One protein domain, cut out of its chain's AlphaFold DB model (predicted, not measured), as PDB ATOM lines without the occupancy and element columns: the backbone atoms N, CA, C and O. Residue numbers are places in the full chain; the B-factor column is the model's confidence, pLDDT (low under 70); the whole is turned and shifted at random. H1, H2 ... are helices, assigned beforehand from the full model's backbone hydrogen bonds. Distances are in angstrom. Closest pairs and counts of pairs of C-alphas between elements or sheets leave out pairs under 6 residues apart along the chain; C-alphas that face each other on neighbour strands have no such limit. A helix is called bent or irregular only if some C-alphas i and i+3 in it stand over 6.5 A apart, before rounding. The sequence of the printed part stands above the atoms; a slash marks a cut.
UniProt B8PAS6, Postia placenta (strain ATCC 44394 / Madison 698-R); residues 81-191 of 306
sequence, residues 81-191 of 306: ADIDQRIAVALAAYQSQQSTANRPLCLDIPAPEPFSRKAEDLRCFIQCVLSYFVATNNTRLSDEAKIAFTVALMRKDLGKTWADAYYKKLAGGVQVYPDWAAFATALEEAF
ATOM      1  N   ALA A  81     -26.596  15.504  89.070       52.69
ATOM      2  CA  ALA A  81     -26.324  16.630  88.180       52.69
ATOM      3  C   ALA A  81     -27.610  17.339  87.721       52.69
ATOM      4  O   ALA A  81     -27.631  18.563  87.613       52.69
ATOM      5  N   ASP A  82     -28.701  16.594  87.526       52.72
ATOM      6  CA  ASP A  82     -29.993  17.169  87.148       52.72
ATOM      7  C   ASP A  82     -30.631  17.951  88.312       52.72
ATOM      8  O   ASP A  82     -31.298  18.971  88.108       52.72
ATOM      9  N   ILE A  83     -30.406  17.499  89.553       49.94
ATOM     10  CA  ILE A  83     -30.804  18.221  90.772       49.94
ATOM     11  C   ILE A  83     -29.979  19.504  90.903       49.94
ATOM     12  O   ILE A  83     -30.546  20.585  91.069       49.94
ATOM     13  N   ASP A  84     -28.658  19.405  90.765       52.59
ATOM     14  CA  ASP A  84     -27.741  20.541  90.880       52.59
ATOM     15  C   ASP A  84     -28.019  21.597  89.799       52.59
ATOM     16  O   ASP A  84     -28.035  22.796  90.085       52.59
ATOM     17  N   GLN A  85     -28.345  21.171  88.575       59.53
ATOM     18  CA  GLN A  85     -28.743  22.065  87.490       59.53
ATOM     19  C   GLN A  85     -30.045  22.803  87.809       59.53
ATOM     20  O   GLN A  85     -30.154  24.004  87.561       59.53
ATOM     21  N   ARG A  86     -31.033  22.127  88.402       52.72
ATOM     22  CA  ARG A  86     -32.290  22.774  88.810       52.72
ATOM     23  C   ARG A  86     -32.096  23.746  89.969       52.72
ATOM     24  O   ARG A  86     -32.714  24.809  89.963       52.72
ATOM     25  N   ILE A  87     -31.211  23.430  90.913       56.59
ATOM     26  CA  ILE A  87     -30.805  24.362  91.975       56.59
ATOM     27  C   ILE A  87     -30.124  25.591  91.360       56.59
ATOM     28  O   ILE A  87     -30.472  26.718  91.710       56.59
ATOM     29  N   ALA A  88     -29.208  25.395  90.409       60.66
ATOM     30  CA  ALA A  88     -28.522  26.485  89.721       60.66
ATOM     31  C   ALA A  88     -29.497  27.387  88.947       60.66
ATOM     32  O   ALA A  88     -29.394  28.608  89.033       60.66
ATOM     33  N   VAL A  89     -30.485  26.808  88.257       63.75
ATOM     34  CA  VAL A  89     -31.532  27.562  87.548       63.75
ATOM     35  C   VAL A  89     -32.406  28.357  88.521       63.75
ATOM     36  O   VAL A  89     -32.674  29.530  88.274       63.75
ATOM     37  N   ALA A  90     -32.810  27.763  89.647       53.88
ATOM     38  CA  ALA A  90     -33.603  28.454  90.663       53.88
ATOM     39  C   ALA A  90     -32.828  29.616  91.314       53.88
ATOM     40  O   ALA A  90     -33.377  30.702  91.505       53.88
ATOM     41  N   LEU A  91     -31.538  29.416  91.604       56.81
ATOM     42  CA  LEU A  91     -30.659  30.463  92.131       56.81
ATOM     43  C   LEU A  91     -30.418  31.579  91.108       56.81
ATOM     44  O   LEU A  91     -30.462  32.751  91.474       56.81
ATOM     45  N   ALA A  92     -30.224  31.236  89.834       59.72
ATOM     46  CA  ALA A  92     -30.072  32.211  88.758       59.72
ATOM     47  C   ALA A  92     -31.360  33.020  88.534       59.72
ATOM     48  O   ALA A  92     -31.298  34.234  88.358       59.72
ATOM     49  N   ALA A  93     -32.534  32.384  88.615       59.25
ATOM     50  CA  ALA A  93     -33.823  33.069  88.546       59.25
ATOM     51  C   ALA A  93     -34.018  34.035  89.728       59.25
ATOM     52  O   ALA A  93     -34.436  35.175  89.529       59.25
ATOM     53  N   TYR A  94     -33.636  33.621  90.940       56.28
ATOM     54  CA  TYR A  94     -33.642  34.478  92.129       56.28
ATOM     55  C   TYR A  94     -32.704  35.687  91.978       56.28
ATOM     56  O   TYR A  94     -33.104  36.821  92.237       56.28
ATOM     57  N   GLN A  95     -31.473  35.476  91.508       57.12
ATOM     58  CA  GLN A  95     -30.497  36.547  91.264       57.12
ATOM     59  C   GLN A  95     -30.936  37.491  90.135       57.12
ATOM     60  O   GLN A  95     -30.793  38.708  90.245       57.12
ATOM     61  N   SER A  96     -31.527  36.953  89.070       53.72
ATOM     62  CA  SER A  96     -32.073  37.753  87.973       53.72
ATOM     63  C   SER A  96     -33.236  38.630  88.439       53.72
ATOM     64  O   SER A  96     -33.329  39.782  88.021       53.72
ATOM     65  N   GLN A  97     -34.098  38.127  89.330       53.56
ATOM     66  CA  GLN A  97     -35.189  38.911  89.918       53.56
ATOM     67  C   GLN A  97     -34.677  40.010  90.864       53.56
ATOM     68  O   GLN A  97     -35.247  41.103  90.886       53.56
ATOM     69  N   GLN A  98     -33.567  39.776  91.580       52.25
ATOM     70  CA  GLN A  98     -32.892  40.827  92.358       52.25
ATOM     71  C   GLN A  98     -32.381  41.968  91.471       52.25
ATOM     72  O   GLN A  98     -32.457  43.126  91.869       52.25
ATOM     73  N   SER A  99     -31.901  41.666  90.259       52.62
ATOM     74  CA  SER A  99     -31.356  42.677  89.343       52.62
ATOM     75  C   SER A  99     -32.414  43.630  88.770       52.62
ATOM     76  O   SER A  99     -32.059  44.706  88.292       52.62
ATOM     77  N   THR A 100     -33.697  43.255  88.793       45.00
ATOM     78  CA  THR A 100     -34.811  44.086  88.293       45.00
ATOM     79  C   THR A 100     -35.492  44.932  89.370       45.00
ATOM     80  O   THR A 100     -36.278  45.821  89.046       45.00
ATOM     81  N   ALA A 101     -35.202  44.687  90.651       45.22
ATOM     82  CA  ALA A 101     -35.720  45.479  91.759       45.22
ATOM     83  C   ALA A 101     -34.687  46.548  92.145       45.22
ATOM     84  O   ALA A 101     -33.543  46.234  92.459       45.22
ATOM     85  N   ASN A 102     -35.080  47.823  92.101       52.50
ATOM     86  CA  ASN A 102     -34.233  48.952  92.488       52.50
ATOM     87  C   ASN A 102     -33.476  48.684  93.807       52.50
ATOM     88  O   ASN A 102     -34.074  48.271  94.800       52.50
ATOM     89  N   ARG A 103     -32.159  48.931  93.750       48.00
ATOM     90  CA  ARG A 103     -31.103  48.777  94.770       48.00
ATOM     91  C   ARG A 103     -31.615  48.589  96.217       48.00
ATOM     92  O   ARG A 103     -32.167  49.536  96.779       48.00
ATOM     93  N   PRO A 104     -31.387  47.426  96.859       43.97
ATOM     94  CA  PRO A 104     -31.737  47.241  98.262       43.97
ATOM     95  C   PRO A 104     -30.809  48.072  99.156       43.97
ATOM     96  O   PRO A 104     -29.606  48.160  98.900       43.97
ATOM     97  N   LEU A 105     -31.359  48.638 100.232       43.94
ATOM     98  CA  LEU A 105     -30.589  49.024 101.417       43.94
ATOM     99  C   LEU A 105     -29.770  47.798 101.841       43.94
ATOM    100  O   LEU A 105     -30.335  46.795 102.275       43.94
ATOM    101  N   CYS A 106     -28.456  47.849 101.628       42.91
ATOM    102  CA  CYS A 106     -27.538  46.772 101.968       42.91
ATOM    103  C   CYS A 106     -27.395  46.732 103.490       42.91
ATOM    104  O   CYS A 106     -26.551  47.401 104.079       42.91
ATOM    105  N   LEU A 107     -28.299  46.007 104.137       42.84
ATOM    106  CA  LEU A 107     -28.031  45.443 105.445       42.84
ATOM    107  C   LEU A 107     -27.170  44.201 105.178       42.84
ATOM    108  O   LEU A 107     -27.592  43.329 104.417       42.84
ATOM    109  N   ASP A 108     -25.974  44.132 105.770       48.28
ATOM    110  CA  ASP A 108     -25.116  42.938 105.758       48.28
ATOM    111  C   ASP A 108     -25.781  41.829 106.588       48.28
ATOM    112  O   ASP A 108     -25.423  41.553 107.735       48.28
ATOM    113  N   ILE A 109     -26.832  41.230 106.031       46.44
ATOM    114  CA  ILE A 109     -27.591  40.164 106.677       46.44
ATOM    115  C   ILE A 109     -27.043  38.838 106.165       46.44
ATOM    116  O   ILE A 109     -27.138  38.567 104.964       46.44
ATOM    117  N   PRO A 110     -26.490  37.989 107.046       52.47
ATOM    118  CA  PRO A 110     -26.028  36.676 106.640       52.47
ATOM    119  C   PRO A 110     -27.203  35.851 106.098       52.47
ATOM    120  O   PRO A 110     -28.307  35.871 106.652       52.47
ATOM    121  N   ALA A 111     -26.963  35.121 105.007       67.69
ATOM    122  CA  ALA A 111     -27.948  34.196 104.458       67.69
ATOM    123  C   ALA A 111     -28.330  33.136 105.512       67.69
ATOM    124  O   ALA A 111     -27.461  32.719 106.286       67.69
ATOM    125  N   PRO A 112     -29.594  32.671 105.551       72.81
ATOM    126  CA  PRO A 112     -30.018  31.668 106.518       72.81
ATOM    127  C   PRO A 112     -29.176  30.397 106.405       72.81
ATOM    128  O   PRO A 112     -28.890  29.914 105.306       72.81
ATOM    129  N   GLU A 113     -28.794  29.839 107.551       74.94
ATOM    130  CA  GLU A 113     -28.046  28.589 107.578       74.94
ATOM    131  C   GLU A 113     -28.903  27.400 107.105       74.94
ATOM    132  O   GLU A 113     -30.133  27.411 107.236       74.94
ATOM    133  N   PRO A 114     -28.272  26.336 106.570       74.50
ATOM    134  CA  PRO A 114     -28.971  25.103 106.235       74.50
ATOM    135  C   PRO A 114     -29.680  24.494 107.445       74.50
ATOM    136  O   PRO A 114     -29.135  24.493 108.548       74.50
ATOM    137  N   PHE A 115     -30.848  23.897 107.214       69.62
ATOM    138  CA  PHE A 115     -31.677  23.324 108.274       69.62
ATOM    139  C   PHE A 115     -30.903  22.320 109.159       69.62
ATOM    140  O   PHE A 115     -30.319  21.350 108.667       69.62
ATOM    141  N   SER A 116     -30.923  22.554 110.477       60.56
ATOM    142  CA  SER A 116     -30.090  21.915 111.512       60.56
ATOM    143  C   SER A 116     -30.589  20.545 111.990       60.56
ATOM    144  O   SER A 116     -30.191  20.092 113.065       60.56
ATOM    145  N   ARG A 117     -31.435  19.858 111.203       65.31
ATOM    146  CA  ARG A 117     -31.938  18.486 111.447       65.31
ATOM    147  C   ARG A 117     -32.986  18.327 112.564       65.31
ATOM    148  O   ARG A 117     -33.700  17.325 112.542       65.31
ATOM    149  N   LYS A 118     -33.124  19.257 113.510       60.81
ATOM    150  CA  LYS A 118     -34.066  19.129 114.639       60.81
ATOM    151  C   LYS A 118     -35.460  19.644 114.295       60.81
ATOM    152  O   LYS A 118     -35.610  20.746 113.774       60.81
ATOM    153  N   ALA A 119     -36.490  18.866 114.620       55.47
ATOM    154  CA  ALA A 119     -37.879  19.279 114.422       55.47
ATOM    155  C   ALA A 119     -38.226  20.523 115.265       55.47
ATOM    156  O   ALA A 119     -39.024  21.359 114.839       55.47
ATOM    157  N   GLU A 120     -37.572  20.679 116.418       54.59
ATOM    158  CA  GLU A 120     -37.649  21.858 117.293       54.59
ATOM    159  C   GLU A 120     -37.143  23.131 116.597       54.59
ATOM    160  O   GLU A 120     -37.670  24.218 116.837       54.59
ATOM    161  N   ASP A 121     -36.177  22.985 115.687       68.75
ATOM    162  CA  ASP A 121     -35.548  24.087 114.962       68.75
ATOM    163  C   ASP A 121     -36.313  24.449 113.681       68.75
ATOM    164  O   ASP A 121     -36.029  25.478 113.077       68.75
ATOM    165  N   LEU A 122     -37.311  23.657 113.257       75.19
ATOM    166  CA  LEU A 122     -38.030  23.880 111.995       75.19
ATOM    167  C   LEU A 122     -38.770  25.216 111.979       75.19
ATOM    168  O   LEU A 122     -38.708  25.955 110.998       75.19
ATOM    169  N   ARG A 123     -39.431  25.565 113.085       71.81
ATOM    170  CA  ARG A 123     -40.132  26.847 113.209       71.81
ATOM    171  C   ARG A 123     -39.158  28.018 113.224       71.81
ATOM    172  O   ARG A 123     -39.405  29.024 112.565       71.81
ATOM    173  N   CYS A 124     -38.054  27.879 113.959       74.56
ATOM    174  CA  CYS A 124     -36.984  28.871 113.989       74.56
ATOM    175  C   CYS A 124     -36.381  29.056 112.596       74.56
ATOM    176  O   CYS A 124     -36.250  30.184 112.143       74.56
ATOM    177  N   PHE A 125     -36.129  27.967 111.876       81.25
ATOM    178  CA  PHE A 125     -35.634  27.968 110.507       81.25
ATOM    179  C   PHE A 125     -36.594  28.673 109.536       81.25
ATOM    180  O   PHE A 125     -36.184  29.610 108.855       81.25
ATOM    181  N   ILE A 126     -37.881  28.302 109.518       82.62
ATOM    182  CA  ILE A 126     -38.900  28.954 108.676       82.62
ATOM    183  C   ILE A 126     -38.985  30.453 109.003       82.62
ATOM    184  O   ILE A 126     -39.016  31.291 108.100       82.62
ATOM    185  N   GLN A 127     -38.968  30.811 110.291       78.25
ATOM    186  CA  GLN A 127     -39.012  32.205 110.724       78.25
ATOM    187  C   GLN A 127     -37.745  32.977 110.328       78.25
ATOM    188  O   GLN A 127     -37.850  34.134 109.919       78.25
ATOM    189  N   CYS A 128     -36.564  32.359 110.408       77.75
ATOM    190  CA  CYS A 128     -35.303  32.939 109.949       77.75
ATOM    191  C   CYS A 128     -35.336  33.221 108.444       77.75
ATOM    192  O   CYS A 128     -34.974  34.319 108.026       77.75
ATOM    193  N   VAL A 129     -35.839  32.283 107.638       81.75
ATOM    194  CA  VAL A 129     -35.991  32.463 106.186       81.75
ATOM    195  C   VAL A 129     -36.967  33.599 105.860       81.75
ATOM    196  O   VAL A 129     -36.655  34.473 105.053       81.75
ATOM    197  N   LEU A 130     -38.123  33.653 106.529       82.44
ATOM    198  CA  LEU A 130     -39.080  34.749 106.342       82.44
ATOM    199  C   LEU A 130     -38.501  36.107 106.756       82.44
ATOM    200  O   LEU A 130     -38.672  37.096 106.043       82.44
ATOM    201  N   SER A 131     -37.785  36.152 107.879       74.75
ATOM    202  CA  SER A 131     -37.132  37.373 108.366       74.75
ATOM    203  C   SER A 131     -36.055  37.854 107.394       74.75
ATOM    204  O   SER A 131     -35.953  39.053 107.146       74.75
ATOM    205  N   TYR A 132     -35.313  36.932 106.775       78.62
ATOM    206  CA  TYR A 132     -34.344  37.245 105.728       78.62
ATOM    207  C   TYR A 132     -35.007  37.906 104.514       78.62
ATOM    208  O   TYR A 132     -34.525  38.934 104.040       78.62
ATOM    209  N   PHE A 133     -36.153  37.401 104.044       80.12
ATOM    210  CA  PHE A 133     -36.874  38.050 102.942       80.12
ATOM    211  C   PHE A 133     -37.387  39.442 103.304       80.12
ATOM    212  O   PHE A 133     -37.334  40.344 102.472       80.12
ATOM    213  N   VAL A 134     -37.857  39.644 104.536       77.25
ATOM    214  CA  VAL A 134     -38.269  40.976 105.007       77.25
ATOM    215  C   VAL A 134     -37.086  41.934 104.998       77.25
ATOM    216  O   VAL A 134     -37.164  43.019 104.425       77.25
ATOM    217  N   ALA A 135     -35.980  41.513 105.595       69.94
ATOM    218  CA  ALA A 135     -34.847  42.383 105.842       69.94
ATOM    219  C   ALA A 135     -34.003  42.663 104.582       69.94
ATOM    220  O   ALA A 135     -33.334  43.688 104.504       69.94
ATOM    221  N   THR A 136     -34.112  41.817 103.554       69.81
ATOM    222  CA  THR A 136     -33.520  42.034 102.220       69.81
ATOM    223  C   THR A 136     -34.481  42.699 101.222       69.81
ATOM    224  O   THR A 136     -34.206  42.722 100.026       69.81
ATOM    225  N   ASN A 137     -35.616  43.241 101.691       72.31
ATOM    226  CA  ASN A 137     -36.659  43.876 100.868       72.31
ATOM    227  C   ASN A 137     -37.259  42.957  99.776       72.31
ATOM    228  O   ASN A 137     -37.778  43.408  98.758       72.31
ATOM    229  N   ASN A 138     -37.227  41.648 100.016       70.38
ATOM    230  CA  ASN A 138     -37.693  40.586  99.128       70.38
ATOM    231  C   ASN A 138     -39.082  40.045  99.524       70.38
ATOM    232  O   ASN A 138     -39.471  38.936  99.153       70.38
ATOM    233  N   THR A 139     -39.873  40.817 100.272       74.06
ATOM    234  CA  THR A 139     -41.224  40.412 100.710       74.06
ATOM    235  C   THR A 139     -42.166  40.105  99.543       74.06
ATOM    236  O   THR A 139     -43.041  39.244  99.669       74.06
ATOM    237  N   ARG A 140     -41.951  40.775  98.401       75.00
ATOM    238  CA  ARG A 140     -42.739  40.663  97.163       75.00
ATOM    239  C   ARG A 140     -42.425  39.430  96.311       75.00
ATOM    240  O   ARG A 140     -43.084  39.248  95.293       75.00
ATOM    241  N   LEU A 141     -41.441  38.608  96.688       78.75
ATOM    242  CA  LEU A 141     -41.174  37.356  95.978       78.75
ATOM    243  C   LEU A 141     -42.431  36.488  95.925       78.75
ATOM    244  O   LEU A 141     -43.188  36.423  96.904       78.75
ATOM    245  N   SER A 142     -42.610  35.797  94.798       81.31
ATOM    246  CA  SER A 142     -43.665  34.801  94.662       81.31
ATOM    247  C   SER A 142     -43.491  33.701  95.705       81.31
ATOM    248  O   SER A 142     -42.378  33.395  96.148       81.31
ATOM    249  N   ASP A 143     -44.601  33.085  96.095       85.12
ATOM    250  CA  ASP A 143     -44.566  31.964  97.030       85.12
ATOM    251  C   ASP A 143     -43.736  30.804  96.475       85.12
ATOM    252  O   ASP A 143     -42.967  30.199  97.214       85.12
ATOM    253  N   GLU A 144     -43.781  30.571  95.164       82.81
ATOM    254  CA  GLU A 144     -42.926  29.597  94.482       82.81
ATOM    255  C   GLU A 144     -41.428  29.877  94.690       82.81
ATOM    256  O   GLU A 144     -40.678  28.968  95.043       82.81
ATOM    257  N   ALA A 145     -40.990  31.133  94.554       79.38
ATOM    258  CA  ALA A 145     -39.592  31.508  94.767       79.38
ATOM    259  C   ALA A 145     -39.170  31.338  96.236       79.38
ATOM    260  O   ALA A 145     -38.079  30.835  96.518       79.38
ATOM    261  N   LYS A 146     -40.047  31.701  97.182       84.69
ATOM    262  CA  LYS A 146     -39.805  31.497  98.620       84.69
ATOM    263  C   LYS A 146     -39.694  30.011  98.959       84.69
ATOM    264  O   LYS A 146     -38.796  29.617  99.707       84.69
ATOM    265  N   ILE A 147     -40.573  29.185  98.389       88.00
ATOM    266  CA  ILE A 147     -40.557  27.728  98.541       88.00
ATOM    267  C   ILE A 147     -39.250  27.165  97.983       88.00
ATOM    268  O   ILE A 147     -38.526  26.496  98.716       88.00
ATOM    269  N   ALA A 148     -38.900  27.484  96.735       83.94
ATOM    270  CA  ALA A 148     -37.690  26.982  96.087       83.94
ATOM    271  C   ALA A 148     -36.418  27.335  96.875       83.94
ATOM    272  O   ALA A 148     -35.568  26.472  97.102       83.94
ATOM    273  N   PHE A 149     -36.319  28.578  97.357       84.06
ATOM    274  CA  PHE A 149     -35.222  29.020  98.218       84.06
ATOM    275  C   PHE A 149     -35.158  28.219  99.523       84.06
ATOM    276  O   PHE A 149     -34.097  27.734  99.910       84.06
ATOM    277  N   THR A 150     -36.300  28.036 100.189       87.31
ATOM    278  CA  THR A 150     -36.367  27.292 101.453       87.31
ATOM    279  C   THR A 150     -35.957  25.837 101.257       87.31
ATOM    280  O   THR A 150     -35.167  25.321 102.044       87.31
ATOM    281  N   VAL A 151     -36.422  25.188 100.186       86.00
ATOM    282  CA  VAL A 151     -36.045  23.807  99.852       86.00
ATOM    283  C   VAL A 151     -34.547  23.684  99.568       86.00
ATOM    284  O   VAL A 151     -33.921  22.739 100.043       86.00
ATOM    285  N   ALA A 152     -33.938  24.658  98.887       83.00
ATOM    286  CA  ALA A 152     -32.496  24.654  98.620       83.00
ATOM    287  C   ALA A 152     -31.645  24.703  99.909       83.00
ATOM    288  O   ALA A 152     -30.522  24.191  99.951       83.00
ATOM    289  N   LEU A 153     -32.185  25.273 100.990       83.69
ATOM    290  CA  LEU A 153     -31.548  25.289 102.309       83.69
ATOM    291  C   LEU A 153     -31.707  23.963 103.076       83.69
ATOM    292  O   LEU A 153     -30.987  23.715 104.047       83.69
ATOM    293  N   MET A 154     -32.581  23.062 102.624       84.50
ATOM    294  CA  MET A 154     -32.813  21.745 103.224       84.50
ATOM    295  C   MET A 154     -31.836  20.683 102.698       84.50
ATOM    296  O   MET A 154     -32.214  19.570 102.364       84.50
ATOM    297  N   ARG A 155     -30.543  20.997 102.625       74.94
ATOM    298  CA  ARG A 155     -29.524  20.136 101.989       74.94
ATOM    299  C   ARG A 155     -28.883  19.075 102.900       74.94
ATOM    300  O   ARG A 155     -27.917  18.430 102.498       74.94
ATOM    301  N   LYS A 156     -29.377  18.903 104.131       73.62
ATOM    302  CA  LYS A 156     -28.826  17.970 105.135       73.62
ATOM    303  C   LYS A 156     -29.898  17.014 105.674       73.62
ATOM    304  O   LYS A 156     -31.041  17.415 105.885       73.62
ATOM    305  N   ASP A 157     -29.510  15.760 105.910       71.19
ATOM    306  CA  ASP A 157     -30.271  14.726 106.633       71.19
ATOM    307  C   ASP A 157     -31.754  14.569 106.212       71.19
ATOM    308  O   ASP A 157     -32.071  14.357 105.039       71.19
ATOM    309  N   LEU A 158     -32.683  14.658 107.175       68.88
ATOM    310  CA  LEU A 158     -34.127  14.538 106.956       68.88
ATOM    311  C   LEU A 158     -34.663  15.674 106.071       68.88
ATOM    312  O   LEU A 158     -35.580  15.458 105.283       68.88
ATOM    313  N   GLY A 159     -34.036  16.856 106.139       75.94
ATOM    314  CA  GLY A 159     -34.305  17.953 105.215       75.94
ATOM    315  C   GLY A 159     -33.948  17.587 103.777       75.94
ATOM    316  O   GLY A 159     -34.754  17.829 102.887       75.94
ATOM    317  N   LYS A 160     -32.811  16.909 103.562       81.50
ATOM    318  CA  LYS A 160     -32.403  16.430 102.232       81.50
ATOM    319  C   LYS A 160     -33.406  15.422 101.684       81.50
ATOM    320  O   LYS A 160     -33.840  15.550 100.550       81.50
ATOM    321  N   THR A 161     -33.837  14.470 102.513       81.38
ATOM    322  CA  THR A 161     -34.858  13.481 102.120       81.38
ATOM    323  C   THR A 161     -36.155  14.163 101.674       81.38
ATOM    324  O   THR A 161     -36.781  13.757 100.694       81.38
ATOM    325  N   TRP A 162     -36.549  15.225 102.377       83.69
ATOM    326  CA  TRP A 162     -37.728  16.011 102.037       83.69
ATOM    327  C   TRP A 162     -37.535  16.833 100.758       83.69
ATOM    328  O   TRP A 162     -38.408  16.825  99.891       83.69
ATOM    329  N   ALA A 163     -36.382  17.488 100.601       85.44
ATOM    330  CA  ALA A 163     -36.020  18.233  99.400       85.44
ATOM    331  C   ALA A 163     -35.977  17.328  98.161       85.44
ATOM    332  O   ALA A 163     -36.563  17.663  97.135       85.44
ATOM    333  N   ASP A 164     -35.387  16.139  98.273       83.44
ATOM    334  CA  ASP A 164     -35.351  15.145  97.199       83.44
ATOM    335  C   ASP A 164     -36.772  14.704  96.811       83.44
ATOM    336  O   ASP A 164     -37.099  14.595  95.629       83.44
ATOM    337  N   ALA A 165     -37.657  14.491  97.793       84.75
ATOM    338  CA  ALA A 165     -39.062  14.175  97.538       84.75
ATOM    339  C   ALA A 165     -39.814  15.342  96.874       84.75
ATOM    340  O   ALA A 165     -40.638  15.116  95.986       84.75
ATOM    341  N   TYR A 166     -39.523  16.583  97.272       87.19
ATOM    342  CA  TYR A 166     -40.058  17.784  96.639       87.19
ATOM    343  C   TYR A 166     -39.615  17.889  95.176       87.19
ATOM    344  O   TYR A 166     -40.462  18.014  94.293       87.19
ATOM    345  N   TYR A 167     -38.315  17.766  94.893       85.19
ATOM    346  CA  TYR A 167     -37.789  17.857  93.529       85.19
ATOM    347  C   TYR A 167     -38.296  16.724  92.634       85.19
ATOM    348  O   TYR A 167     -38.618  16.970  91.472       85.19
ATOM    349  N   LYS A 168     -38.471  15.511  93.176       85.25
ATOM    350  CA  LYS A 168     -39.127  14.404  92.462       85.25
ATOM    351  C   LYS A 168     -40.562  14.738  92.055       85.25
ATOM    352  O   LYS A 168     -40.952  14.439  90.933       85.25
ATOM    353  N   LYS A 169     -41.343  15.369  92.937       83.94
ATOM    354  CA  LYS A 169     -42.712  15.809  92.609       83.94
ATOM    355  C   LYS A 169     -42.709  16.937  91.578       83.94
ATOM    356  O   LYS A 169     -43.496  16.901  90.639       83.94
ATOM    357  N   LEU A 170     -41.786  17.890  91.717       79.88
ATOM    358  CA  LEU A 170     -41.628  19.013  90.790       79.88
ATOM    359  C   LEU A 170     -41.218  18.554  89.381       79.88
ATOM    360  O   LEU A 170     -41.589  19.179  88.389       79.88
ATOM    361  N   ALA A 171     -40.476  17.447  89.265       76.81
ATOM    362  CA  ALA A 171     -40.089  16.868  87.980       76.81
ATOM    363  C   ALA A 171     -41.292  16.434  87.121       76.81
ATOM    364  O   ALA A 171     -41.165  16.381  85.902       76.81
ATOM    365  N   GLY A 172     -42.467  16.221  87.729       73.25
ATOM    366  CA  GLY A 172     -43.729  15.992  87.018       73.25
ATOM    367  C   GLY A 172     -44.309  17.229  86.317       73.25
ATOM    368  O   GLY A 172     -45.391  17.137  85.749       73.25
ATOM    369  N   GLY A 173     -43.629  18.383  86.368       66.06
ATOM    370  CA  GLY A 173     -44.040  19.614  85.680       66.06
ATOM    371  C   GLY A 173     -45.183  20.373  86.360       66.06
ATOM    372  O   GLY A 173     -45.704  21.327  85.791       66.06
ATOM    373  N   VAL A 174     -45.572  19.967  87.571       70.75
ATOM    374  CA  VAL A 174     -46.667  20.569  88.338       70.75
ATOM    375  C   VAL A 174     -46.104  21.271  89.568       70.75
ATOM    376  O   VAL A 174     -45.249  20.728  90.274       70.75
ATOM    377  N   GLN A 175     -46.607  22.476  89.842       74.56
ATOM    378  CA  GLN A 175     -46.333  23.199  91.079       74.56
ATOM    379  C   GLN A 175     -46.716  22.320  92.285       74.56
ATOM    380  O   GLN A 175     -47.872  21.939  92.450       74.56
ATOM    381  N   VAL A 176     -45.734  21.980  93.129       84.00
ATOM    382  CA  VAL A 176     -45.920  20.998  94.218       84.00
ATOM    383  C   VAL A 176     -46.825  21.531  95.334       84.00
ATOM    384  O   VAL A 176     -47.570  20.762  95.940       84.00
ATOM    385  N   TYR A 177     -46.769  22.838  95.599       89.88
ATOM    386  CA  TYR A 177     -47.603  23.517  96.589       89.88
ATOM    387  C   TYR A 177     -48.164  24.813  96.001       89.88
ATOM    388  O   TYR A 177     -47.381  25.579  95.436       89.88
ATOM    389  N   PRO A 178     -49.477  25.076  96.139       86.62
ATOM    390  CA  PRO A 178     -50.133  26.227  95.515       86.62
ATOM    391  C   PRO A 178     -49.666  27.571  96.089       86.62
ATOM    392  O   PRO A 178     -49.602  28.558  95.363       86.62
ATOM    393  N   ASP A 179     -49.311  27.601  97.373       90.12
ATOM    394  CA  ASP A 179     -48.878  28.794  98.091       90.12
ATOM    395  C   ASP A 179     -47.902  28.440  99.227       90.12
ATOM    396  O   ASP A 179     -47.646  27.266  99.539       90.12
ATOM    397  N   TRP A 180     -47.341  29.475  99.856       87.06
ATOM    398  CA  TRP A 180     -46.405  29.330 100.970       87.06
ATOM    399  C   TRP A 180     -47.039  28.638 102.183       87.06
ATOM    400  O   TRP A 180     -46.370  27.870 102.876       87.06
ATOM    401  N   ALA A 181     -48.322  28.886 102.454       86.19
ATOM    402  CA  ALA A 181     -49.006  28.334 103.619       86.19
ATOM    403  C   ALA A 181     -49.183  26.811 103.503       86.19
ATOM    404  O   ALA A 181     -48.953  26.083 104.473       86.19
ATOM    405  N   ALA A 182     -49.528  26.321 102.312       87.94
ATOM    406  CA  ALA A 182     -49.623  24.904 101.995       87.94
ATOM    407  C   ALA A 182     -48.258  24.213 102.104       87.94
ATOM    408  O   ALA A 182     -48.162  23.136 102.697       87.94
ATOM    409  N   PHE A 183     -47.197  24.856 101.605       89.44
ATOM    410  CA  PHE A 183     -45.825  24.377 101.772       89.44
ATOM    411  C   PHE A 183     -45.424  24.289 103.246       89.44
ATOM    412  O   PHE A 183     -45.013  23.223 103.694       89.44
ATOM    413  N   ALA A 184     -45.573  25.376 104.009       84.25
ATOM    414  CA  ALA A 184     -45.185  25.422 105.416       84.25
ATOM    415  C   ALA A 184     -45.942  24.366 106.232       84.25
ATOM    416  O   ALA A 184     -45.333  23.658 107.026       84.25
ATOM    417  N   THR A 185     -47.239  24.186 105.964       83.12
ATOM    418  CA  THR A 185     -48.053  23.142 106.601       83.12
ATOM    419  C   THR A 185     -47.522  21.745 106.278       83.12
ATOM    420  O   THR A 185     -47.280  20.954 107.186       83.12
ATOM    421  N   ALA A 186     -47.303  21.430 104.998       85.62
ATOM    422  CA  ALA A 186     -46.810  20.115 104.588       85.62
ATOM    423  C   ALA A 186     -45.395  19.835 105.109       85.62
ATOM    424  O   ALA A 186     -45.059  18.696 105.441       85.62
ATOM    425  N   LEU A 187     -44.570  20.879 105.186       83.00
ATOM    426  CA  LEU A 187     -43.245  20.811 105.761       83.00
ATOM    427  C   LEU A 187     -43.340  20.507 107.257       83.00
ATOM    428  O   LEU A 187     -42.775  19.518 107.700       83.00
ATOM    429  N   GLU A 188     -44.127  21.264 108.022       77.62
ATOM    430  CA  GLU A 188     -44.360  21.017 109.449       77.62
ATOM    431  C   GLU A 188     -44.925  19.616 109.741       77.62
ATOM    432  O   GLU A 188     -44.551  19.006 110.744       77.62
ATOM    433  N   GLU A 189     -45.795  19.083 108.878       75.94
ATOM    434  CA  GLU A 189     -46.342  17.728 109.012       75.94
ATOM    435  C   GLU A 189     -45.321  16.621 108.744       75.94
ATOM    436  O   GLU A 189     -45.411  15.549 109.348       75.94
ATOM    437  N   ALA A 190     -44.358  16.859 107.854       76.44
ATOM    438  CA  ALA A 190     -43.355  15.866 107.496       76.44
ATOM    439  C   ALA A 190     -42.309  15.632 108.598       76.44
ATOM    440  O   ALA A 190     -41.596  14.630 108.560       76.44
ATOM    441  N   PHE A 191     -42.241  16.520 109.594       72.94
ATOM    442  CA  PHE A 191     -41.411  16.343 110.780       72.94
ATOM    443  C   PHE A 191     -42.278  15.823 111.937       72.94
ATOM    444  O   PHE A 191     -43.025  16.596 112.541       72.94
TER     445      PHE A 191
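What this domain is: This is residues 81 to 191 of the 306 residues of a protein of Postia placenta (strain ATCC 44394 / Madison 698-R) (UniProt B8PAS6). One short helix, H3, forms the core, and four other helices are set round it: the long H1 and H2 on opposite sides of H3, H4 at its far end, and H5 on a further side. The long link of residues 101 to 118 swings away from the end of H1 and folds back beside H2 to reach the start of that helix. The printed part has 111 residues with five named helices, H1 to H5 in chain order, and no named strand; its class is all helix. It is compact, with a radius of gyration of the C-alphas of 13.9 A, and rounded, spanning 36 by 32 by 25 A.

Where its parts are: H1 is residues 81 to 100, 28.7 A from first to last C-alpha, and begins with C-alpha 81 at (-26.324, 16.630, 88.180). H2, residues 119 to 135, is 24.8 A long; it is irregular, but only just, with C-alphas 120 and 123 6.9 A apart. H3 is residues 143 to 153, with C-alpha 143 at (-44.566, 31.964, 97.030). H4, residues 157 to 170, is 20.0 A long. H5, residues 180 to 190, ends with C-alpha 190 at (-43.355, 15.866, 107.496).

How they stand to each other: H3 is the hub, touching H1, H4 and H5, and the packing is mostly crossed, with none of these three pairs at a shallow tilt. H1 touches H3 with residues 87 to 94 alone, at a steep tilt of 52 degrees, opposite ways; the closest C-alphas, of Ile 87 and Ala 152, are 6.9 A apart. H3 and H4 form a helical hairpin and only just touch, with 3 pairs of C-alphas within 8 A, the closest being those of Val 151 and Ala 163 at 5.6 A. H5 touches H3, closest at the C-alphas of Asp 143 and Trp 180, 5.1 A apart; they run the same way at 36 degrees, a tilt only just steep. H2 is close to H3 but not clearly touching, with the closest C-alphas, of Val 129 and Thr 150, 7.0 A apart. H1 and H2 are apart. Every O i to N i+4 pair is within hydrogen-bond range in H3, H4 and H5; in H1 15 of 16 are, and in H2 11 of 13.

The domain as a whole: The two C-alphas farthest apart, of Leu 105 and Gly 172, are 38.4 A apart. The printed part has no cut. The link from H1 to H2 is long, that from H3 to H4 is tight, and those from H2 to H3 and from H4 to H5 are short. The mean pLDDT of the printed part is 71.2; 42 residues are under 70, among them residues 81 to 111 and 115 to 121.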